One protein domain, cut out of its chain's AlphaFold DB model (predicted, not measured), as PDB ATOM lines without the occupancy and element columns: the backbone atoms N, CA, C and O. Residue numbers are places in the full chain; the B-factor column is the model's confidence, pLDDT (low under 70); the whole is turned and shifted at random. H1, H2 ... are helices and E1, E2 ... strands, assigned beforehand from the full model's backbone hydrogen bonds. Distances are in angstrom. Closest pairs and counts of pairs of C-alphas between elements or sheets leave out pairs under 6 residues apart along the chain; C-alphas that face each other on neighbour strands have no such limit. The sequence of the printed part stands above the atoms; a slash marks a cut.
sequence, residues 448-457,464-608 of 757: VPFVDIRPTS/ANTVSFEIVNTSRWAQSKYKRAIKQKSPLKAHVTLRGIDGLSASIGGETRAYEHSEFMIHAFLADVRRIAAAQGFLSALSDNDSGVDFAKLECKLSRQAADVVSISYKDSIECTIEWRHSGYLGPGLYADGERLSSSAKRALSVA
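This is residues 448 to 457 and 464 to 608 of the 757 residues of the protein "Hypothetical protein" of Ostreococcus sp. 'lucimarinus' (UniProt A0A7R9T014). Two antiparallel sheets lie one after the other along a single long helix, H2, which forms the core of an elongated body: the first part of H2 packs on the five-stranded sheet E1 to E5 and its later part on the four-stranded sheet E6 to E9. The short helix H1 packs crosswise on H2, and H3 sits beside edge strand E9 of the second sheet. The printed part has 155 residues, with nine named strands and three named helices in the order E1 E2 H1 E3 E4 E5 H2 E6 E7 E8 E9 H3, a mixed class of helices and strands. The sheets run E1 - E2 - E3 - E4 - E5 and E6 - E7 - E8 - E9. The whole is compact by its radius of gyration of the C-alphas, 17.3 A, with spans of 55 by 30 by 25 A.

E1, residues 450 to 453, begins with C-alpha 450 at (42.471, 3.119, -10.168). After the cut come E2, residues 468 to 471, and H1, residues 474 to 479, 8.7 A long. E3 covers residues 494 to 498, E4 residues 504 to 508 and E5 residues 511 to 515. H2, residues 521 to 543, is 32.7 A long from C-alpha 521 at (40.709, -8.934, -23.372) to C-alpha 543 at (31.945, 22.476, -25.478). E6, residues 556 to 562, is 18.4 A long; E7, residues 565 to 570, 16.4 A; E8, residues 574 to 581, 20.9 A. E9 covers residues 589 to 593. H3, residues 599 to 608, is 14.3 A long and ends with C-alpha 608 at (44.805, 20.403, -34.953).

In the first sheet E1 and E5 are the edge strands. N 451 and O 470 of E1 and E2 are 2.8 A apart, within hydrogen-bond range, as are N 469 and O 496 of E2 and E3 at 2.9 A. E3 E4 E5 form a meander, each strand the antiparallel neighbour of the one before; N 497 and O 505 are 2.7 A apart, and N 506 and O 513 2.8 A. This sheet is only just strongly twisted, its C-alphas lying up to 4.3 A off the best plane. H2 is on it at a height over the sheet of 9.5 A, two layers with the helix on one face, and runs along E4 at 4 degrees on the local plane; the C-alphas of Ile 508 and Val 529 are their closest, 6.7 A apart. H1 touches H2, with residues 529 to 537 of H2 alone; the closest C-alphas, of Ser 475 and Ala 533, are 5.4 A apart, and the lines are only just about perpendicular at 72 degrees. H2 is also on the second sheet, again two layers, at a height over the sheet of 7.5 A. It runs along E8 at 18 degrees on the local plane, with the closest C-alphas, of Arg 531 and Trp 580, 5.4 A apart. E6 E7 E8 E9 form a second meander, strongly twisted: N 559 and O 567 are 3.0 A apart, N 568 and O 576 2.8 A, and N 591 and O 579 2.8 A. H3 stands at the sheet's level; its closest C-alphas to E9 are those of Ser 606 and Tyr 591, 4.5 A apart. H2 and H3 are apart. In H1, H2 and H3 every O i to N i+4 pair is within hydrogen-bond range.

The two farthest C-alphas, of Ser 457 and Ser 598, are 56.6 A apart. Residues 458 to 463 are not printed, and C-alphas 457 and 464 are 8.3 A apart across the cut. The links H1 to E3 and H2 to E6 are long. The mean pLDDT of the printed part is 76.0; 41 residues are under 70, among them residues 472 to 492 and 540 to 548.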
ATOM      1  N   VAL A 448      48.142   4.297 -14.792       74.94
ATOM      2  CA  VAL A 448      46.731   4.691 -14.699       74.94
ATOM      3  C   VAL A 448      46.270   4.608 -13.244       74.94
ATOM      4  O   VAL A 448      46.433   3.554 -12.627       74.94
ATOM      5  N   PRO A 449      45.688   5.674 -12.667       73.50
ATOM      6  CA  PRO A 449      45.139   5.609 -11.322       73.50
ATOM      7  C   PRO A 449      43.819   4.829 -11.311       73.50
ATOM      8  O   PRO A 449      42.934   5.048 -12.137       73.50
ATOM      9  N   PHE A 450      43.672   3.928 -10.345       78.94
ATOM     10  CA  PHE A 450      42.471   3.119 -10.168       78.94
ATOM     11  C   PHE A 450      42.191   2.876  -8.684       78.94
ATOM     12  O   PHE A 450      43.082   2.990  -7.840       78.94
ATOM     13  N   VAL A 451      40.947   2.515  -8.383       78.19
ATOM     14  CA  VAL A 451      40.469   2.119  -7.058       78.19
ATOM     15  C   VAL A 451      39.860   0.722  -7.164       78.19
ATOM     16  O   VAL A 451      39.035   0.461  -8.039       78.19
ATOM     17  N   ASP A 452      40.283  -0.181  -6.284       73.94
ATOM     18  CA  ASP A 452      39.674  -1.506  -6.121       73.94
ATOM     19  C   ASP A 452      38.401  -1.357  -5.273       73.94
ATOM     20  O   ASP A 452      38.471  -1.050  -4.080       73.94
ATOM     21  N   ILE A 453      37.237  -1.527  -5.900       68.06
ATOM     22  CA  ILE A 453      35.931  -1.447  -5.249       68.06
ATOM     23  C   ILE A 453      35.497  -2.877  -4.951       68.06
ATOM     24  O   ILE A 453      34.847  -3.547  -5.756       68.06
ATOM     25  N   ARG A 454      35.848  -3.368  -3.764       60.50
ATOM     26  CA  ARG A 454      35.330  -4.661  -3.314       60.50
ATOM     27  C   ARG A 454      33.829  -4.529  -3.039       60.50
ATOM     28  O   ARG A 454      33.457  -3.673  -2.233       60.50
ATOM     29  N   PRO A 455      32.958  -5.363  -3.633       48.22
ATOM     30  CA  PRO A 455      31.578  -5.432  -3.182       48.22
ATOM     31  C   PRO A 455      31.569  -5.919  -1.728       48.22
ATOM     32  O   PRO A 455      32.054  -7.004  -1.407       48.22
ATOM     33  N   THR A 456      31.035  -5.102  -0.822       40.84
ATOM     34  CA  THR A 456      30.726  -5.508   0.549       40.84
ATOM     35  C   THR A 456      29.576  -6.508   0.474       40.84
ATOM     36  O   THR A 456      28.411  -6.147   0.327       40.84
ATOM     37  N   SER A 457      29.896  -7.801   0.482       39.88
ATOM     38  CA  SER A 457      28.912  -8.860   0.274       39.88
ATOM     39  C   SER A 457      27.869  -8.886   1.399       39.88
ATOM     40  O   SER A 457      28.093  -9.462   2.464       39.88
ATOM     41  N   ALA A 464      30.739 -13.927  -5.540       46.16
ATOM     42  CA  ALA A 464      32.058 -14.370  -5.072       46.16
ATOM     43  C   ALA A 464      33.179 -14.176  -6.114       46.16
ATOM     44  O   ALA A 464      34.330 -13.980  -5.741       46.16
ATOM     45  N   ASN A 465      32.829 -14.153  -7.405       54.34
ATOM     46  CA  ASN A 465      33.782 -14.167  -8.522       54.34
ATOM     47  C   ASN A 465      33.800 -12.846  -9.303       54.34
ATOM     48  O   ASN A 465      34.161 -12.809 -10.475       54.34
ATOM     49  N   THR A 466      33.372 -11.755  -8.669       57.81
ATOM     50  CA  THR A 466      33.176 -10.475  -9.341       57.81
ATOM     51  C   THR A 466      33.936  -9.381  -8.606       57.81
ATOM     52  O   THR A 466      33.497  -8.879  -7.573       57.81
ATOM     53  N   VAL A 467      35.096  -9.006  -9.145       64.88
ATOM     54  CA  VAL A 467      35.896  -7.885  -8.631       64.88
ATOM     55  C   VAL A 467      35.578  -6.651  -9.461       64.88
ATOM     56  O   VAL A 467      35.597  -6.721 -10.693       64.88
ATOM     57  N   SER A 468      35.262  -5.546  -8.778       69.31
ATOM     58  CA  SER A 468      34.955  -4.276  -9.429       69.31
ATOM     59  C   SER A 468      36.111  -3.293  -9.296       69.31
ATOM     60  O   SER A 468      36.634  -3.081  -8.208       69.31
ATOM     61  N   PHE A 469      36.502  -2.663 -10.399       71.88
ATOM     62  CA  PHE A 469      37.513  -1.605 -10.407       71.88
ATOM     63  C   PHE A 469      36.897  -0.312 -10.900       71.88
ATOM     64  O   PHE A 469      36.106  -0.330 -11.838       71.88
ATOM     65  N   GLU A 470      37.298   0.805 -10.310       77.38
ATOM     66  CA  GLU A 470      37.057   2.127 -10.874       77.38
ATOM     67  C   GLU A 470      38.377   2.699 -11.376       77.38
ATOM     68  O   GLU A 470      39.295   2.951 -10.598       77.38
ATOM     69  N   ILE A 471      38.481   2.914 -12.684       72.75
ATOM     70  CA  ILE A 471      39.591   3.671 -13.260       72.75
ATOM     71  C   ILE A 471      39.239   5.150 -13.161       72.75
ATOM     72  O   ILE A 471      38.238   5.595 -13.727       72.75
ATOM     73  N   VAL A 472      40.066   5.905 -12.443       69.62
ATOM     74  CA  VAL A 472      39.846   7.327 -12.168       69.62
ATOM     75  C   VAL A 472      40.692   8.152 -13.134       69.62
ATOM     76  O   VAL A 472      41.738   7.709 -13.599       69.62
ATOM     77  N   ASN A 473      40.271   9.384 -13.428       65.00
ATOM     78  CA  ASN A 473      41.089  10.355 -14.162       65.00
ATOM     79  C   ASN A 473      41.542   9.862 -15.557       65.00
ATOM     80  O   ASN A 473      42.640  10.181 -16.017       65.00
ATOM     81  N   THR A 474      40.699   9.071 -16.231       64.50
ATOM     82  CA  THR A 474      40.979   8.515 -17.572       64.50
ATOM     83  C   THR A 474      41.249   9.612 -18.611       64.50
ATOM     84  O   THR A 474      42.051   9.420 -19.522       64.50
ATOM     85  N   SER A 475      40.669  10.799 -18.418       59.53
ATOM     86  CA  SER A 475      40.937  12.022 -19.182       59.53
ATOM     87  C   SER A 475      42.389  12.500 -19.042       59.53
ATOM     88  O   SER A 475      43.045  12.757 -20.050       59.53
ATOM     89  N   ARG A 476      42.951  12.545 -17.825       62.41
ATOM     90  CA  ARG A 476      44.380  12.844 -17.596       62.41
ATOM     91  C   ARG A 476      45.302  11.761 -18.138       62.41
ATOM     92  O   ARG A 476      46.395  12.054 -18.614       62.41
ATOM     93  N   TRP A 477      44.880  10.506 -18.065       61.69
ATOM     94  CA  TRP A 477      45.644   9.422 -18.664       61.69
ATOM     95  C   TRP A 477      45.741   9.574 -20.187       61.69
ATOM     96  O   TRP A 477      46.841   9.474 -20.735       61.69
ATOM     97  N   ALA A 478      44.629   9.928 -20.841       59.19
ATOM     98  CA  ALA A 478      44.645  10.322 -22.238       59.19
ATOM     99  C   ALA A 478      45.642  11.478 -22.445       59.19
ATOM    100  O   ALA A 478      46.609  11.258 -23.164       59.19
ATOM    101  N   GLN A 479      45.545  12.612 -21.726       58.66
ATOM    102  CA  GLN A 479      46.420  13.807 -21.873       58.66
ATOM    103  C   GLN A 479      47.917  13.528 -22.086       58.66
ATOM    104  O   GLN A 479      48.548  14.226 -22.873       58.66
ATOM    105  N   SER A 480      48.490  12.513 -21.427       55.62
ATOM    106  CA  SER A 480      49.913  12.153 -21.562       55.62
ATOM    107  C   SER A 480      50.378  11.877 -23.007       55.62
ATOM    108  O   SER A 480      51.578  11.889 -23.275       55.62
ATOM    109  N   LYS A 481      49.443  11.648 -23.942       54.31
ATOM    110  CA  LYS A 481      49.696  11.390 -25.369       54.31
ATOM    111  C   LYS A 481      49.134  12.453 -26.334       54.31
ATOM    112  O   LYS A 481      49.401  12.358 -27.528       54.31
ATOM    113  N   TYR A 482      48.395  13.461 -25.856       56.25
ATOM    114  CA  TYR A 482      47.710  14.474 -26.684       56.25
ATOM    115  C   TYR A 482      48.120  15.842 -26.157       56.25
ATOM    116  O   TYR A 482      47.684  16.241 -25.079       56.25
ATOM    117  N   LYS A 483      48.999  16.528 -26.893       55.22
ATOM    118  CA  LYS A 483      49.940  17.549 -26.404       55.22
ATOM    119  C   LYS A 483      49.360  18.690 -25.545       55.22
ATOM    120  O   LYS A 483      50.172  19.339 -24.898       55.22
ATOM    121  N   ARG A 484      48.039  18.922 -25.485       54.28
ATOM    122  CA  ARG A 484      47.300  19.681 -24.437       54.28
ATOM    123  C   ARG A 484      45.764  19.518 -24.522       54.28
ATOM    124  O   ARG A 484      45.041  20.272 -23.878       54.28
ATOM    125  N   ALA A 485      45.263  18.542 -25.286       50.84
ATOM    126  CA  ALA A 485      43.893  18.522 -25.826       50.84
ATOM    127  C   ALA A 485      42.749  18.326 -24.828       50.84
ATOM    128  O   ALA A 485      41.583  18.488 -25.162       50.84
ATOM    129  N   ILE A 486      43.070  17.918 -23.610       53.25
ATOM    130  CA  ILE A 486      42.091  17.537 -22.603       53.25
ATOM    131  C   ILE A 486      42.508  18.323 -21.358       53.25
ATOM    132  O   ILE A 486      43.649  18.187 -20.931       53.25
ATOM    133  N   LYS A 487      41.652  19.160 -20.762       51.81
ATOM    134  CA  LYS A 487      41.931  19.826 -19.467       51.81
ATOM    135  C   LYS A 487      41.070  19.239 -18.335       51.81
ATOM    136  O   LYS A 487      40.105  18.521 -18.560       51.81
ATOM    137  N   GLN A 488      41.523  19.469 -17.101       49.25
ATOM    138  CA  GLN A 488      41.355  18.708 -15.844       49.25
ATOM    139  C   GLN A 488      39.948  18.303 -15.334       49.25
ATOM    140  O   GLN A 488      39.890  17.706 -14.259       49.25
ATOM    141  N   LYS A 489      38.827  18.586 -16.008       49.91
ATOM    142  CA  LYS A 489      37.505  18.575 -15.340       49.91
ATOM    143  C   LYS A 489      36.490  17.512 -15.757       49.91
ATOM    144  O   LYS A 489      35.389  17.524 -15.218       49.91
ATOM    145  N   SER A 490      36.839  16.542 -16.600       51.34
ATOM    146  CA  SER A 490      35.924  15.427 -16.891       51.34
ATOM    147  C   SER A 490      36.320  14.164 -16.108       51.34
ATOM    148  O   SER A 490      37.298  13.504 -16.490       51.34
ATOM    149  N   PRO A 491      35.627  13.810 -15.000       58.28
ATOM    150  CA  PRO A 491      35.848  12.559 -14.285       58.28
ATOM    151  C   PRO A 491      35.206  11.418 -15.077       58.28
ATOM    152  O   PRO A 491      34.202  10.840 -14.668       58.28
ATOM    153  N   LEU A 492      35.777  11.088 -16.235       66.31
ATOM    154  CA  LEU A 492      35.408   9.862 -16.920       66.31
ATOM    155  C   LEU A 492      35.911   8.688 -16.067       66.31
ATOM    156  O   LEU A 492      37.117   8.495 -15.875       66.31
ATOM    157  N   LYS A 493      34.954   7.943 -15.522       73.56
ATOM    158  CA  LYS A 493      35.174   6.733 -14.736       73.56
ATOM    159  C   LYS A 493      34.900   5.520 -15.613       73.56
ATOM    160  O   LYS A 493      33.950   5.530 -16.397       73.56
ATOM    161  N   ALA A 494      35.728   4.490 -15.472       77.62
ATOM    162  CA  ALA A 494      35.439   3.174 -16.032       77.62
ATOM    163  C   ALA A 494      35.211   2.191 -14.887       77.62
ATOM    164  O   ALA A 494      36.129   1.956 -14.100       77.62
ATOM    165  N   HIS A 495      34.006   1.633 -14.805       82.31
ATOM    166  CA  HIS A 495      33.682   0.567 -13.863       82.31
ATOM    167  C   HIS A 495      33.877  -0.775 -14.552       82.31
ATOM    168  O   HIS A 495      33.166  -1.079 -15.503       82.31
ATOM    169  N   VAL A 496      34.843  -1.564 -14.094       84.50
ATOM    170  CA  VAL A 496      35.187  -2.868 -14.675       84.50
ATOM    171  C   VAL A 496      34.709  -3.968 -13.761       84.50
ATOM    172  O   VAL A 496      34.987  -3.922 -12.573       84.50
ATOM    173  N   THR A 497      34.062  -4.975 -14.320       85.31
ATOM    174  CA  THR A 497      33.544  -6.158 -13.647       85.31
ATOM    175  C   THR A 497      34.229  -7.378 -14.256       85.31
ATOM    176  O   THR A 497      34.000  -7.712 -15.420       85.31
ATOM    177  N   LEU A 498      35.093  -8.037 -13.483       84.00
ATOM    178  CA  LEU A 498      35.735  -9.288 -13.898       84.00
ATOM    179  C   LEU A 498      34.744 -10.451 -13.764       84.00
ATOM    180  O   LEU A 498      34.033 -10.525 -12.762       84.00
ATOM    181  N   ARG A 499      34.676 -11.331 -14.769       81.44
ATOM    182  CA  ARG A 499      33.705 -12.440 -14.842       81.44
ATOM    183  C   ARG A 499      34.364 -13.805 -15.075       81.44
ATOM    184  O   ARG A 499      33.683 -14.761 -15.432       81.44
ATOM    185  N   GLY A 500      35.681 -13.914 -14.889       81.12
ATOM    186  CA  GLY A 500      36.398 -15.183 -14.999       81.12
ATOM    187  C   GLY A 500      36.261 -15.793 -16.395       81.12
ATOM    188  O   GLY A 500      36.633 -15.166 -17.389       81.12
ATOM    189  N   ILE A 501      35.688 -16.990 -16.495       80.62
ATOM    190  CA  ILE A 501      35.482 -17.684 -17.779       80.62
ATOM    191  C   ILE A 501      34.577 -16.927 -18.767       80.62
ATOM    192  O   ILE A 501      34.694 -17.147 -19.966       80.62
ATOM    193  N   ASP A 502      33.747 -15.985 -18.300       81.69
ATOM    194  CA  ASP A 502      32.876 -15.157 -19.155       81.69
ATOM    195  C   ASP A 502      33.556 -13.842 -19.603       81.69
ATOM    196  O   ASP A 502      32.922 -12.924 -20.141       81.69
ATOM    197  N   GLY A 503      34.853 -13.696 -19.325       84.38
ATOM    198  CA  GLY A 503      35.644 -12.525 -19.689       84.38
ATOM    199  C   GLY A 503      35.461 -11.355 -18.719       84.38
ATOM    200  O   GLY A 503      35.483 -11.539 -17.503       84.38
ATOM    201  N   LEU A 504      35.340 -10.131 -19.237       87.12
ATOM    202  CA  LEU A 504      35.129  -8.920 -18.432       87.12
ATOM    203  C   LEU A 504      34.025  -8.061 -19.047       87.12
ATOM    204  O   LEU A 504      33.842  -8.039 -20.259       87.12
ATOM    205  N   SER A 505      33.303  -7.315 -18.221       87.56
ATOM    206  CA  SER A 505      32.408  -6.251 -18.681       87.56
ATOM    207  C   SER A 505      32.833  -4.921 -18.086       87.56
ATOM    208  O   SER A 505      33.253  -4.876 -16.935       87.56
ATOM    209  N   ALA A 506      32.723  -3.837 -18.842       85.56
ATOM    210  CA  ALA A 506      33.063  -2.510 -18.359       85.56
ATOM    211  C   ALA A 506      32.016  -1.474 -18.760       85.56
ATOM    212  O   ALA A 506      31.574  -1.447 -19.905       85.56
ATOM    213  N   SER A 507      31.656  -0.601 -17.822       84.06
ATOM    214  CA  SER A 507      30.864   0.600 -18.070       84.06
ATOM    215  C   SER A 507      31.799   1.805 -18.183       84.06
ATOM    216  O   SER A 507      32.523   2.109 -17.234       84.06
ATOM    217  N   ILE A 508      31.824   2.461 -19.345       79.50
ATOM    218  CA  ILE A 508      32.724   3.577 -19.666       79.50
ATOM    219  C   ILE A 508      31.879   4.715 -20.242       79.50
ATOM    220  O   ILE A 508      31.308   4.587 -21.320       79.50
ATOM    221  N   GLY A 509      31.778   5.839 -19.529       67.38
ATOM    222  CA  GLY A 509      31.065   7.022 -20.036       67.38
ATOM    223  C   GLY A 509      29.575   6.802 -20.334       67.38
ATOM    224  O   GLY A 509      29.032   7.486 -21.193       67.38
ATOM    225  N   GLY A 510      28.931   5.851 -19.647       70.94
ATOM    226  CA  GLY A 510      27.517   5.504 -19.829       70.94
ATOM    227  C   GLY A 510      27.257   4.329 -20.779       70.94
ATOM    228  O   GLY A 510      26.154   3.790 -20.768       70.94
ATOM    229  N   GLU A 511      28.258   3.868 -21.534       75.75
ATOM    230  CA  GLU A 511      28.154   2.658 -22.358       75.75
ATOM    231  C   GLU A 511      28.680   1.431 -21.615       75.75
ATOM    232  O   GLU A 511      29.725   1.491 -20.970       75.75
ATOM    233  N   THR A 512      27.988   0.299 -21.742       84.69
ATOM    234  CA  THR A 512      28.461  -0.991 -21.220       84.69
ATOM    235  C   THR A 512      28.996  -1.839 -22.365       84.69
ATOM    236  O   THR A 512      28.259  -2.156 -23.294       84.69
ATOM    237  N   ARG A 513      30.270  -2.231 -22.282       87.44
ATOM    238  CA  ARG A 513      30.934  -3.134 -23.231       87.44
ATOM    239  C   ARG A 513      31.282  -4.448 -22.545       87.44
ATOM    240  O   ARG A 513      31.704  -4.459 -21.388       87.44
ATOM    241  N   ALA A 514      31.103  -5.555 -23.254       88.56
ATOM    242  CA  ALA A 514      31.517  -6.880 -22.814       88.56
ATOM    243  C   ALA A 514      32.676  -7.355 -23.688       88.56
ATOM    244  O   ALA A 514      32.658  -7.164 -24.900       88.56
ATOM    245  N   TYR A 515      33.665  -7.977 -23.060       89.38
ATOM    246  CA  TYR A 515      34.825  -8.548 -23.724       89.38
ATOM    247  C   TYR A 515      34.877 -10.018 -23.346       89.38
ATOM    248  O   TYR A 515      34.897 -10.364 -22.161       89.38
ATOM    249  N   GLU A 516      34.862 -10.868 -24.363       87.19
ATOM    250  CA  GLU A 516      34.943 -12.310 -24.192       87.19
ATOM    251  C   GLU A 516      36.289 -12.717 -23.592       87.19
ATOM    252  O   GLU A 516      37.299 -12.008 -23.693       87.19
ATOM    253  N   HIS A 517      36.288 -13.870 -22.928       83.44
ATOM    254  CA  HIS A 517      37.474 -14.416 -22.295       83.44
ATOM    255  C   HIS A 517      38.556 -14.699 -23.343       83.44
ATOM    256  O   HIS A 517      38.404 -15.567 -24.198       83.44
ATOM    257  N   SER A 518      39.652 -13.948 -23.281       83.25
ATOM    258  CA  SER A 518      40.799 -14.092 -24.177       83.25
ATOM    259  C   SER A 518      42.056 -13.531 -23.523       83.25
ATOM    260  O   SER A 518      41.984 -12.761 -22.565       83.25
ATOM    261  N   GLU A 519      43.229 -13.866 -24.053       78.62
ATOM    262  CA  GLU A 519      44.494 -13.285 -23.587       78.62
ATOM    263  C   GLU A 519      44.584 -11.767 -23.845       78.62
ATOM    264  O   GLU A 519      45.173 -11.030 -23.058       78.62
ATOM    265  N   PHE A 520      43.906 -11.270 -24.883       82.75
ATOM    266  CA  PHE A 520      43.936  -9.860 -25.282       82.75
ATOM    267  C   PHE A 520      42.832  -9.007 -24.646       82.75
ATOM    268  O   PHE A 520      42.822  -7.788 -24.834       82.75
ATOM    269  N   MET A 521      41.913  -9.607 -23.878       87.56
ATOM    270  CA  MET A 521      40.709  -8.934 -23.372       87.56
ATOM    271  C   MET A 521      41.012  -7.640 -22.601       87.56
ATOM    272  O   MET A 521      40.324  -6.637 -22.769       87.56
ATOM    273  N   ILE A 522      42.077  -7.626 -21.791       85.44
ATOM    274  CA  ILE A 522      42.471  -6.450 -20.999       85.44
ATOM    275  C   ILE A 522      43.057  -5.359 -21.891       85.44
ATOM    276  O   ILE A 522      42.776  -4.181 -21.677       85.44
ATOM    277  N   HIS A 523      43.839  -5.726 -22.906       84.50
ATOM    278  CA  HIS A 523      44.385  -4.766 -23.862       84.50
ATOM    279  C   HIS A 523      43.283  -4.136 -24.714       84.50
ATOM    280  O   HIS A 523      43.290  -2.918 -24.887       84.50
ATOM    281  N   ALA A 524      42.315  -4.934 -25.175       87.06
ATOM    282  CA  ALA A 524      41.137  -4.449 -25.888       87.06
ATOM    283  C   ALA A 524      40.311  -3.492 -25.015       87.06
ATOM    284  O   ALA A 524      40.002  -2.376 -25.430       87.06
ATOM    285  N   PHE A 525      40.049  -3.876 -23.765       87.38
ATOM    286  CA  PHE A 525      39.372  -3.017 -22.800       87.38
ATOM    287  C   PHE A 525      40.107  -1.687 -22.571       87.38
ATOM    288  O   PHE A 525      39.503  -0.620 -22.665       87.38
ATOM    289  N   LEU A 526      41.413  -1.718 -22.294       84.00
ATOM    290  CA  LEU A 526      42.189  -0.496 -22.068       84.00
ATOM    291  C   LEU A 526      42.253   0.382 -23.324       84.00
ATOM    292  O   LEU A 526      42.237   1.607 -23.205       84.00
ATOM    293  N   ALA A 527      42.298  -0.217 -24.516       82.44
ATOM    294  CA  ALA A 527      42.209   0.503 -25.782       82.44
ATOM    295  C   ALA A 527      40.866   1.239 -25.922       82.44
ATOM    296  O   ALA A 527      40.848   2.408 -26.306       82.44
ATOM    297  N   ASP A 528      39.756   0.607 -25.545       84.56
ATOM    298  CA  ASP A 528      38.426   1.224 -25.555       84.56
ATOM    299  C   ASP A 528      38.304   2.350 -24.535       84.56
ATOM    300  O   ASP A 528      37.828   3.433 -24.874       84.56
ATOM    301  N   VAL A 529      38.818   2.159 -23.315       80.69
ATOM    302  CA  VAL A 529      38.873   3.238 -22.317       80.69
ATOM    303  C   VAL A 529      39.627   4.445 -22.876       80.69
ATOM    304  O   VAL A 529      39.158   5.570 -22.714       80.69
ATOM    305  N   ARG A 530      40.756   4.241 -23.574       78.38
ATOM    306  CA  ARG A 530      41.501   5.344 -24.215       78.38
ATOM    307  C   ARG A 530      40.680   6.043 -25.279       78.38
ATOM    308  O   ARG A 530      40.617   7.267 -25.269       78.38
ATOM    309  N   ARG A 531      40.076   5.276 -26.188       80.94
ATOM    310  CA  ARG A 531      39.273   5.804 -27.295       80.94
ATOM    311  C   ARG A 531      38.128   6.678 -26.789       80.94
ATOM    312  O   ARG A 531      37.990   7.827 -27.202       80.94
ATOM    313  N   ILE A 532      37.378   6.165 -25.819       80.12
ATOM    314  CA  ILE A 532      36.237   6.859 -25.219       80.12
ATOM    315  C   ILE A 532      36.698   8.084 -24.417       80.12
ATOM    316  O   ILE A 532      36.068   9.141 -24.493       80.12
ATOM    317  N   ALA A 533      37.816   7.985 -23.688       75.88
ATOM    318  CA  ALA A 533      38.408   9.118 -22.974       75.88
ATOM    319  C   ALA A 533      38.872  10.234 -23.912       75.88
ATOM    320  O   ALA A 533      38.669  11.407 -23.605       75.88
ATOM    321  N   ALA A 534      39.459   9.877 -25.053       75.56
ATOM    322  CA  ALA A 534      39.901  10.828 -26.063       75.56
ATOM    323  C   ALA A 534      38.718  11.574 -26.685       75.56
ATOM    324  O   ALA A 534      38.729  12.802 -26.721       75.56
ATOM    325  N   ALA A 535      37.675  10.847 -27.098       77.56
ATOM    326  CA  ALA A 535      36.456  11.431 -27.656       77.56
ATOM    327  C   ALA A 535      35.741  12.343 -26.646       77.56
ATOM    328  O   ALA A 535      35.391  13.476 -26.971       77.56
ATOM    329  N   GLN A 536      35.582  11.890 -25.396       75.56
ATOM    330  CA  GLN A 536      34.980  12.693 -24.328       75.56
ATOM    331  C   GLN A 536      35.809  13.943 -24.017       75.56
ATOM    332  O   GLN A 536      35.247  15.017 -23.817       75.56
ATOM    333  N   GLY A 537      37.134  13.798 -23.940       71.81
ATOM    334  CA  GLY A 537      38.045  14.899 -23.653       71.81
ATOM    335  C   GLY A 537      38.048  15.947 -24.762       71.81
ATOM    336  O   GLY A 537      37.987  17.133 -24.464       71.81
ATOM    337  N   PHE A 538      38.040  15.507 -26.021       74.62
ATOM    338  CA  PHE A 538      37.933  16.382 -27.185       74.62
ATOM    339  C   PHE A 538      36.588  17.120 -27.224       74.62
ATOM    340  O   PHE A 538      36.569  18.337 -27.378       74.62
ATOM    341  N   LEU A 539      35.468  16.418 -27.009       74.94
ATOM    342  CA  LEU A 539      34.141  17.038 -26.956       74.94
ATOM    343  C   LEU A 539      34.055  18.093 -25.839       74.94
ATOM    344  O   LEU A 539      33.638  19.213 -26.104       74.94
ATOM    345  N   SER A 540      34.492  17.746 -24.621       69.12
ATOM    346  CA  SER A 540      34.491  18.641 -23.450       69.12
ATOM    347  C   SER A 540      35.379  19.867 -23.665       69.12
ATOM    348  O   SER A 540      34.959  20.982 -23.374       69.12
ATOM    349  N   ALA A 541      36.568  19.695 -24.256       66.81
ATOM    350  CA  ALA A 541      37.443  20.820 -24.575       66.81
ATOM    351  C   ALA A 541      36.757  21.843 -25.492       66.81
ATOM    352  O   ALA A 541      36.906  23.043 -25.280       66.81
ATOM    353  N   LEU A 542      35.983  21.374 -26.476       69.81
ATOM    354  CA  LEU A 542      35.291  22.239 -27.429       69.81
ATOM    355  C   LEU A 542      33.948  22.783 -26.907       69.81
ATOM    356  O   LEU A 542      33.538  23.861 -27.330       69.81
ATOM    357  N   SER A 543      33.254  22.066 -26.014       65.62
ATOM    358  CA  SER A 543      31.945  22.476 -25.478       65.62
ATOM    359  C   SER A 543      32.035  23.413 -24.281       65.62
ATOM    360  O   SER A 543      31.187  24.289 -24.126       65.62
ATOM    361  N   ASP A 544      33.049  23.244 -23.432       60.44
ATOM    362  CA  ASP A 544      33.101  23.906 -22.123       60.44
ATOM    363  C   ASP A 544      33.633  25.352 -22.210       60.44
ATOM    364  O   ASP A 544      33.738  26.041 -21.199       60.44
ATOM    365  N   ASN A 545      33.912  25.837 -23.430       57.12
ATOM    366  CA  ASN A 545      34.249  27.227 -23.766       57.12
ATOM    367  C   ASN A 545      35.425  27.823 -22.955       57.12
ATOM    368  O   ASN A 545      35.544  29.037 -22.800       57.12
ATOM    369  N   ASP A 546      36.332  26.971 -22.467       50.59
ATOM    370  CA  ASP A 546      37.461  27.339 -21.593       50.59
ATOM    371  C   ASP A 546      38.510  28.249 -22.279       50.59
ATOM    372  O   ASP A 546      39.348  28.855 -21.612       50.59
ATOM    373  N   SER A 547      38.481  28.344 -23.613       56.50
ATOM    374  CA  SER A 547      39.319  29.227 -24.447       56.50
ATOM    375  C   SER A 547      38.628  30.540 -24.840       56.50
ATOM    376  O   SER A 547      39.243  31.405 -25.461       56.50
ATOM    377  N   GLY A 548      37.334  30.688 -24.529       61.97
ATOM    378  CA  GLY A 548      36.487  31.758 -25.060       61.97
ATOM    379  C   GLY A 548      36.086  31.580 -26.534       61.97
ATOM    380  O   GLY A 548      35.477  32.489 -27.104       61.97
ATOM    381  N   VAL A 549      36.415  30.442 -27.162       72.00
ATOM    382  CA  VAL A 549      35.997  30.105 -28.530       72.00
ATOM    383  C   VAL A 549      34.633  29.415 -28.512       72.00
ATOM    384  O   VAL A 549      34.507  28.229 -28.219       72.00
ATOM    385  N   ASP A 550      33.608  30.164 -28.905       76.44
ATOM    386  CA  ASP A 550      32.239  29.670 -29.023       76.44
ATOM    387  C   ASP A 550      32.014  29.024 -30.403       76.44
ATOM    388  O   ASP A 550      31.738  29.700 -31.399       76.44
ATOM    389  N   PHE A 551      32.155  27.697 -30.472       80.44
ATOM    390  CA  PHE A 551      31.973  26.929 -31.708       80.44
ATOM    391  C   PHE A 551      30.553  27.026 -32.279       80.44
ATOM    392  O   PHE A 551      30.400  26.995 -33.500       80.44
ATOM    393  N   ALA A 552      29.531  27.234 -31.443       78.69
ATOM    394  CA  ALA A 552      28.168  27.434 -31.925       78.69
ATOM    395  C   ALA A 552      28.039  28.762 -32.692       78.69
ATOM    396  O   ALA A 552      27.429  28.790 -33.760       78.69
ATOM    397  N   LYS A 553      28.686  29.841 -32.219       80.62
ATOM    398  CA  LYS A 553      28.777  31.119 -32.961       80.62
ATOM    399  C   LYS A 553      29.586  31.024 -34.250       80.62
ATOM    400  O   LYS A 553      29.413  31.854 -35.135       80.62
ATOM    401  N   LEU A 554      30.474  30.040 -34.353       79.88
ATOM    402  CA  LEU A 554      31.201  29.747 -35.584       79.88
ATOM    403  C   LEU A 554      30.390  28.889 -36.567       79.88
ATOM    404  O   LEU A 554      30.941  28.534 -37.603       79.88
ATOM    405  N   GLU A 555      29.129  28.559 -36.258       85.00
ATOM    406  CA  GLU A 555      28.286  27.630 -37.029       85.00
ATOM    407  C   GLU A 555      28.875  26.207 -37.093       85.00
ATOM    408  O   GLU A 555      28.682  25.465 -38.056       85.00
ATOM    409  N   CYS A 556      29.609  25.818 -36.044       85.94
ATOM    410  CA  CYS A 556      30.119  24.468 -35.843       85.94
ATOM    411  C   CYS A 556      29.184  23.686 -34.911       85.94
ATOM    412  O   CYS A 556      28.985  24.058 -33.751       85.94
ATOM    413  N   LYS A 557      28.632  22.575 -35.396       87.00
ATOM    414  CA  LYS A 557      27.852  21.613 -34.615       87.00
ATOM    415  C   LYS A 557      28.733  20.426 -34.249       87.00
ATOM    416  O   LYS A 557      29.252  19.730 -35.119       87.00
ATOM    417  N   LEU A 558      28.849  20.181 -32.949       83.81
ATOM    418  CA  LEU A 558      29.571  19.052 -32.376       83.81
ATOM    419  C   LEU A 558      28.556  18.102 -31.752       83.81
ATOM    420  O   LEU A 558      27.726  18.516 -30.946       83.81
ATOM    421  N   SER A 559      28.612  16.827 -32.117       82.88
ATOM    422  CA  SER A 559      27.746  15.811 -31.521       82.88
ATOM    423  C   SER A 559      28.491  14.498 -31.353       82.88
ATOM    424  O   SER A 559      29.439  14.195 -32.076       82.88
ATOM    425  N   ARG A 560      28.084  13.708 -30.363       81.25
ATOM    426  CA  ARG A 560      28.645  12.378 -30.151       81.25
ATOM    427  C   ARG A 560      27.866  11.374 -30.995       81.25
ATOM    428  O   ARG A 560      26.675  11.196 -30.766       81.25
ATOM    429  N   GLN A 561      28.537  10.736 -31.952       83.75
ATOM    430  CA  GLN A 561      27.922   9.724 -32.820       83.75
ATOM    431  C   GLN A 561      27.977   8.328 -32.180       83.75
ATOM    432  O   GLN A 561      27.020   7.569 -32.269       83.75
ATOM    433  N   ALA A 562      29.086   8.018 -31.504       82.38
ATOM    434  CA  ALA A 562      29.309   6.805 -30.710       82.38
ATOM    435  C   ALA A 562      30.202   7.144 -29.501       82.38
ATOM    436  O   ALA A 562      30.775   8.239 -29.458       82.38
ATOM    437  N   ALA A 563      30.376   6.252 -28.513       76.50
ATOM    438  CA  ALA A 563      31.237   6.585 -27.368       76.50
ATOM    439  C   ALA A 563      32.665   7.005 -27.745       76.50
ATOM    440  O   ALA A 563      33.246   7.831 -27.044       76.50
ATOM    441  N   ASP A 564      33.230   6.498 -28.834       83.81
ATOM    442  CA  ASP A 564      34.580   6.824 -29.296       83.81
ATOM    443  C   ASP A 564      34.652   7.723 -30.541       83.81
ATOM    444  O   ASP A 564      35.756   8.020 -30.998       83.81
ATOM    445  N   VAL A 565      33.512   8.209 -31.050       87.50
ATOM    446  CA  VAL A 565      33.451   9.010 -32.286       87.50
ATOM    447  C   VAL A 565      32.692  10.317 -32.066       87.50
ATOM    448  O   VAL A 565      31.531  10.327 -31.642       87.50
ATOM    449  N   VAL A 566      33.344  11.432 -32.397       86.56
ATOM    450  CA  VAL A 566      32.753  12.778 -32.368       86.56
ATOM    451  C   VAL A 566      32.475  13.238 -33.794       86.56
ATOM    452  O   VAL A 566      33.390  13.327 -34.600       86.56
ATOM    453  N   SER A 567      31.221  13.552 -34.101       90.19
ATOM    454  CA  SER A 567      30.803  14.143 -35.370       90.19
ATOM    455  C   SER A 567      30.918  15.663 -35.316       90.19
ATOM    456  O   SER A 567      30.509  16.297 -34.338       90.19
ATOM    457  N   ILE A 568      31.410  16.241 -36.407       90.12
ATOM    458  CA  ILE A 568      31.601  17.675 -36.608       90.12
ATOM    459  C   ILE A 568      30.941  18.075 -37.923       90.12
ATOM    460  O   ILE A 568      31.223  17.499 -38.971       90.12
ATOM    461  N   SER A 569      30.089  19.091 -37.866       89.44
ATOM    462  CA  SER A 569      29.528  19.753 -39.042       89.44
ATOM    463  C   SER A 569      29.805  21.249 -38.933       89.44
ATOM    464  O   SER A 569      29.532  21.846 -37.893       89.44
ATOM    465  N   TYR A 570      30.403  21.851 -39.958       89.44
ATOM    466  CA  TYR A 570      30.796  23.263 -39.970       89.44
ATOM    467  C   TYR A 570      30.276  23.953 -41.229       89.44
ATOM    468  O   TYR A 570      30.648  23.552 -42.333       89.44
ATOM    469  N   LYS A 571      29.433  24.986 -41.051       82.56
ATOM    470  CA  LYS A 571      28.861  25.829 -42.127       82.56
ATOM    471  C   LYS A 571      28.260  25.057 -43.314       82.56
ATOM    472  O   LYS A 571      28.319  25.522 -44.449       82.56
ATOM    473  N   ASP A 572      27.765  23.842 -43.071       75.12
ATOM    474  CA  ASP A 572      27.259  22.888 -44.074       75.12
ATOM    475  C   ASP A 572      28.268  22.475 -45.180       75.12
ATOM    476  O   ASP A 572      27.964  21.631 -46.025       75.12
ATOM    477  N   SER A 573      29.489  23.023 -45.168       77.44
ATOM    478  CA  SER A 573      30.548  22.777 -46.154       77.44
ATOM    479  C   SER A 573      31.523  21.685 -45.716       77.44
ATOM    480  O   SER A 573      32.131  21.024 -46.559       77.44
ATOM    481  N   ILE A 574      31.650  21.458 -44.408       86.00
ATOM    482  CA  ILE A 574      32.482  20.400 -43.835       86.00
ATOM    483  C   ILE A 574      31.610  19.476 -42.995       86.00
ATOM    484  O   ILE A 574      30.972  19.912 -42.040       86.00
ATOM    485  N   GLU A 575      31.689  18.183 -43.290       89.44
ATOM    486  CA  GLU A 575      31.196  17.109 -42.432       89.44
ATOM    487  C   GLU A 575      32.326  16.105 -42.216       89.44
ATOM    488  O   GLU A 575      32.884  15.557 -43.175       89.44
ATOM    489  N   CYS A 576      32.709  15.901 -40.957       92.38
ATOM    490  CA  CYS A 576      33.769  14.971 -40.598       92.38
ATOM    491  C   CYS A 576      33.567  14.366 -39.211       92.38
ATOM    492  O   CYS A 576      32.832  14.883 -38.372       92.38
ATOM    493  N   THR A 577      34.244  13.255 -38.962       92.88
ATOM    494  CA  THR A 577      34.315  12.604 -37.662       92.88
ATOM    495  C   THR A 577      35.725  12.701 -37.103       92.88
ATOM    496  O   THR A 577      36.707  12.727 -37.844       92.88
ATOM    497  N   ILE A 578      35.825  12.768 -35.779       88.38
ATOM    498  CA  ILE A 578      37.069  12.677 -35.029       88.38
ATOM    499  C   ILE A 578      37.026  11.399 -34.203       88.38
ATOM    500  O   ILE A 578      36.160  11.233 -33.340       88.38
ATOM    501  N   GLU A 579      37.987  10.517 -34.449       89.44
ATOM    502  CA  GLU A 579      38.139   9.255 -33.730       89.44
ATOM    503  C   GLU A 579      39.598   9.006 -33.344       89.44
ATOM    504  O   GLU A 579      40.536   9.486 -33.986       89.44
ATOM    505  N   TRP A 580      39.811   8.235 -32.280       83.62
ATOM    506  CA  TRP A 580      41.154   7.802 -31.912       83.62
ATOM    507  C   TRP A 580      41.573   6.563 -32.699       83.62
ATOM    508  O   TRP A 580      40.901   5.531 -32.661       83.62
ATOM    509  N   ARG A 581      42.760   6.626 -33.309       83.25
ATOM    510  CA  ARG A 581      43.391   5.493 -33.994       83.25
ATOM    511  C   ARG A 581      44.696   5.110 -33.307       83.25
ATOM    512  O   ARG A 581      45.498   5.963 -32.928       83.25
ATOM    513  N   HIS A 582      44.921   3.803 -33.174       74.25
ATOM    514  CA  HIS A 582      46.146   3.235 -32.598       74.25
ATOM    515  C   HIS A 582      47.328   3.245 -33.582       74.25
ATOM    516  O   HIS A 582      48.477   3.141 -33.160       74.25
ATOM    517  N   SER A 583      47.053   3.409 -34.877       77.50
ATOM    518  CA  SER A 583      48.031   3.491 -35.960       77.50
ATOM    519  C   SER A 583      47.572   4.500 -37.020       77.50
ATOM    520  O   SER A 583      46.393   4.847 -37.098       77.50
ATOM    521  N   GLY A 584      48.513   5.010 -37.816       73.69
ATOM    522  CA  GLY A 584      48.247   5.939 -38.916       73.69
ATOM    523  C   GLY A 584      49.481   6.759 -39.293       73.69
ATOM    524  O   GLY A 584      50.519   6.663 -38.641       73.69
ATOM    525  N   TYR A 585      49.360   7.591 -40.329       78.12
ATOM    526  CA  TYR A 585      50.461   8.385 -40.903       78.12
ATOM    527  C   TYR A 585      51.050   9.445 -39.954       78.12
ATOM    528  O   TYR A 585      52.114   9.988 -40.221       78.12
ATOM    529  N   LEU A 586      50.375   9.743 -38.840       76.25
ATOM    530  CA  LEU A 586      50.869  10.614 -37.770       76.25
ATOM    531  C   LEU A 586      51.154   9.820 -36.472       76.25
ATOM    532  O   LEU A 586      51.342  10.415 -35.413       76.25
ATOM    533  N   GLY A 587      51.096   8.484 -36.486       79.25
ATOM    534  CA  GLY A 587      51.152   7.640 -35.282       79.25
ATOM    535  C   GLY A 587      49.845   7.638 -34.459       79.25
ATOM    536  O   GLY A 587      48.841   8.191 -34.916       79.25
ATOM    537  N   PRO A 588      49.821   7.038 -33.254       76.94
ATOM    538  CA  PRO A 588      48.617   6.921 -32.421       76.94
ATOM    539  C   PRO A 588      48.070   8.293 -32.000       76.94
ATOM    540  O   PRO A 588      48.800   9.104 -31.422       76.94
ATOM    541  N   GLY A 589      46.803   8.576 -32.313       77.81
ATOM    542  CA  GLY A 589      46.276   9.943 -32.315       77.81
ATOM    543  C   GLY A 589      44.779  10.072 -32.563       77.81
ATOM    544  O   GLY A 589      44.126   9.111 -32.953       77.81
ATOM    545  N   LEU A 590      44.255  11.289 -32.386       84.06
ATOM    546  CA  LEU A 590      42.965  11.688 -32.956       84.06
ATOM    547  C   LEU A 590      43.127  11.914 -34.463       84.06
ATOM    548  O   LEU A 590      44.074  12.580 -34.889       84.06
ATOM    549  N   TYR A 591      42.210  11.365 -35.249       88.38
ATOM    550  CA  TYR A 591      42.173  11.497 -36.699       88.38
ATOM    551  C   TYR A 591      40.834  12.054 -37.143       88.38
ATOM    552  O   TYR A 591      39.792  11.628 -36.653       88.38
ATOM    553  N   ALA A 592      40.903  12.985 -38.087       90.75
ATOM    554  CA  ALA A 592      39.759  13.485 -38.818       90.75
ATOM    555  C   ALA A 592      39.510  12.633 -40.057       90.75
ATOM    556  O   ALA A 592      40.430  12.408 -40.851       90.75
ATOM    557  N   ASP A 593      38.265  12.212 -40.243       91.44
ATOM    558  CA  ASP A 593      37.824  11.508 -41.437       91.44
ATOM    559  C   ASP A 593      36.523  12.092 -41.986       91.44
ATOM    560  O   ASP A 593      35.696  12.609 -41.247       91.44
ATOM    561  N   GLY A 594      36.353  12.045 -43.298       88.19
ATOM    562  CA  GLY A 594      35.200  12.615 -43.989       88.19
ATOM    563  C   GLY A 594      35.334  12.421 -45.491       88.19
ATOM    564  O   GLY A 594      36.408  12.641 -46.055       88.19
ATOM    565  N   GLU A 595      34.267  11.983 -46.153       83.50
ATOM    566  CA  GLU A 595      34.304  11.628 -47.581       83.50
ATOM    567  C   GLU A 595      34.621  12.829 -48.478       83.50
ATOM    568  O   GLU A 595      35.313  12.693 -49.482       83.50
ATOM    569  N   ARG A 596      34.171  14.024 -48.081       81.44
ATOM    570  CA  ARG A 596      34.363  15.272 -48.833       81.44
ATOM    571  C   ARG A 596      35.690  15.980 -48.533       81.44
ATOM    572  O   ARG A 596      35.958  17.034 -49.102       81.44
ATOM    573  N   LEU A 597      36.521  15.430 -47.644       84.94
ATOM    574  CA  LEU A 597      37.799  16.028 -47.259       84.94
ATOM    575  C   LEU A 597      38.962  15.445 -48.068       84.94
ATOM    576  O   LEU A 597      39.137  14.229 -48.142       84.94
ATOM    577  N   SER A 598      39.826  16.316 -48.592       84.25
ATOM    578  CA  SER A 598      41.097  15.900 -49.191       84.25
ATOM    579  C   SER A 598      42.048  15.313 -48.139       84.25
ATOM    580  O   SER A 598      41.963  15.630 -46.949       84.25
ATOM    581  N   SER A 599      43.017  14.496 -48.560       83.50
ATOM    582  CA  SER A 599      44.025  13.918 -47.653       83.50
ATOM    583  C   SER A 599      44.808  14.982 -46.871       83.50
ATOM    584  O   SER A 599      45.137  14.778 -45.701       83.50
ATOM    585  N   SER A 600      45.075  16.141 -47.484       82.75
ATOM    586  CA  SER A 600      45.753  17.267 -46.833       82.75
ATOM    587  C   SER A 600      44.856  17.962 -45.799       82.75
ATOM    588  O   SER A 600      45.334  18.269 -44.707       82.75
ATOM    589  N   ALA A 601      43.554  18.108 -46.072       86.81
ATOM    590  CA  ALA A 601      42.574  18.624 -45.113       86.81
ATOM    591  C   ALA A 601      42.357  17.667 -43.925       86.81
ATOM    592  O   ALA A 601      42.378  18.101 -42.771       86.81
ATOM    593  N   LYS A 602      42.247  16.352 -44.179       89.62
ATOM    594  CA  LYS A 602      42.195  15.322 -43.123       89.62
ATOM    595  C   LYS A 602      43.429  15.394 -42.230       89.62
ATOM    596  O   LYS A 602      43.315  15.379 -41.003       89.62
ATOM    597  N   ARG A 603      44.622  15.530 -42.822       87.69
ATOM    598  CA  ARG A 603      45.879  15.711 -42.078       87.69
ATOM    599  C   ARG A 603      45.872  16.991 -41.243       87.69
ATOM    600  O   ARG A 603      46.202  16.903 -40.065       87.69
ATOM    601  N   ALA A 604      45.464  18.134 -41.796       86.31
ATOM    602  CA  ALA A 604      45.414  19.408 -41.073       86.31
ATOM    603  C   ALA A 604      44.487  19.348 -39.846       86.31
ATOM    604  O   ALA A 604      44.918  19.660 -38.735       86.31
ATOM    605  N   LEU A 605      43.254  18.856 -40.019       90.38
ATOM    606  CA  LEU A 605      42.294  18.693 -38.920       90.38
ATOM    607  C   LEU A 605      42.767  17.667 -37.885       90.38
ATOM    608  O   LEU A 605      42.610  17.897 -36.689       90.38
ATOM    609  N   SER A 606      43.407  16.577 -38.318       88.50
ATOM    610  CA  SER A 606      43.995  15.584 -37.405       88.50
ATOM    611  C   SER A 606      45.122  16.188 -36.561       88.50
ATOM    612  O   SER A 606      45.186  15.959 -35.356       88.50
ATOM    613  N   VAL A 607      46.010  16.989 -37.161       86.62
ATOM    614  CA  VAL A 607      47.084  17.675 -36.422       86.62
ATOM    615  C   VAL A 607      46.495  18.687 -35.436       86.62
ATOM    616  O   VAL A 607      46.913  18.709 -34.278       86.62
ATOM    617  N   ALA A 608      45.487  19.466 -35.844       85.00
ATOM    618  CA  ALA A 608      44.805  20.403 -34.953       85.00
ATOM    619  C   ALA A 608      44.087  19.701 -33.788       85.00
ATOM    620  O   ALA A 608      44.217  20.129 -32.643       85.00
TER     621      ALA A 608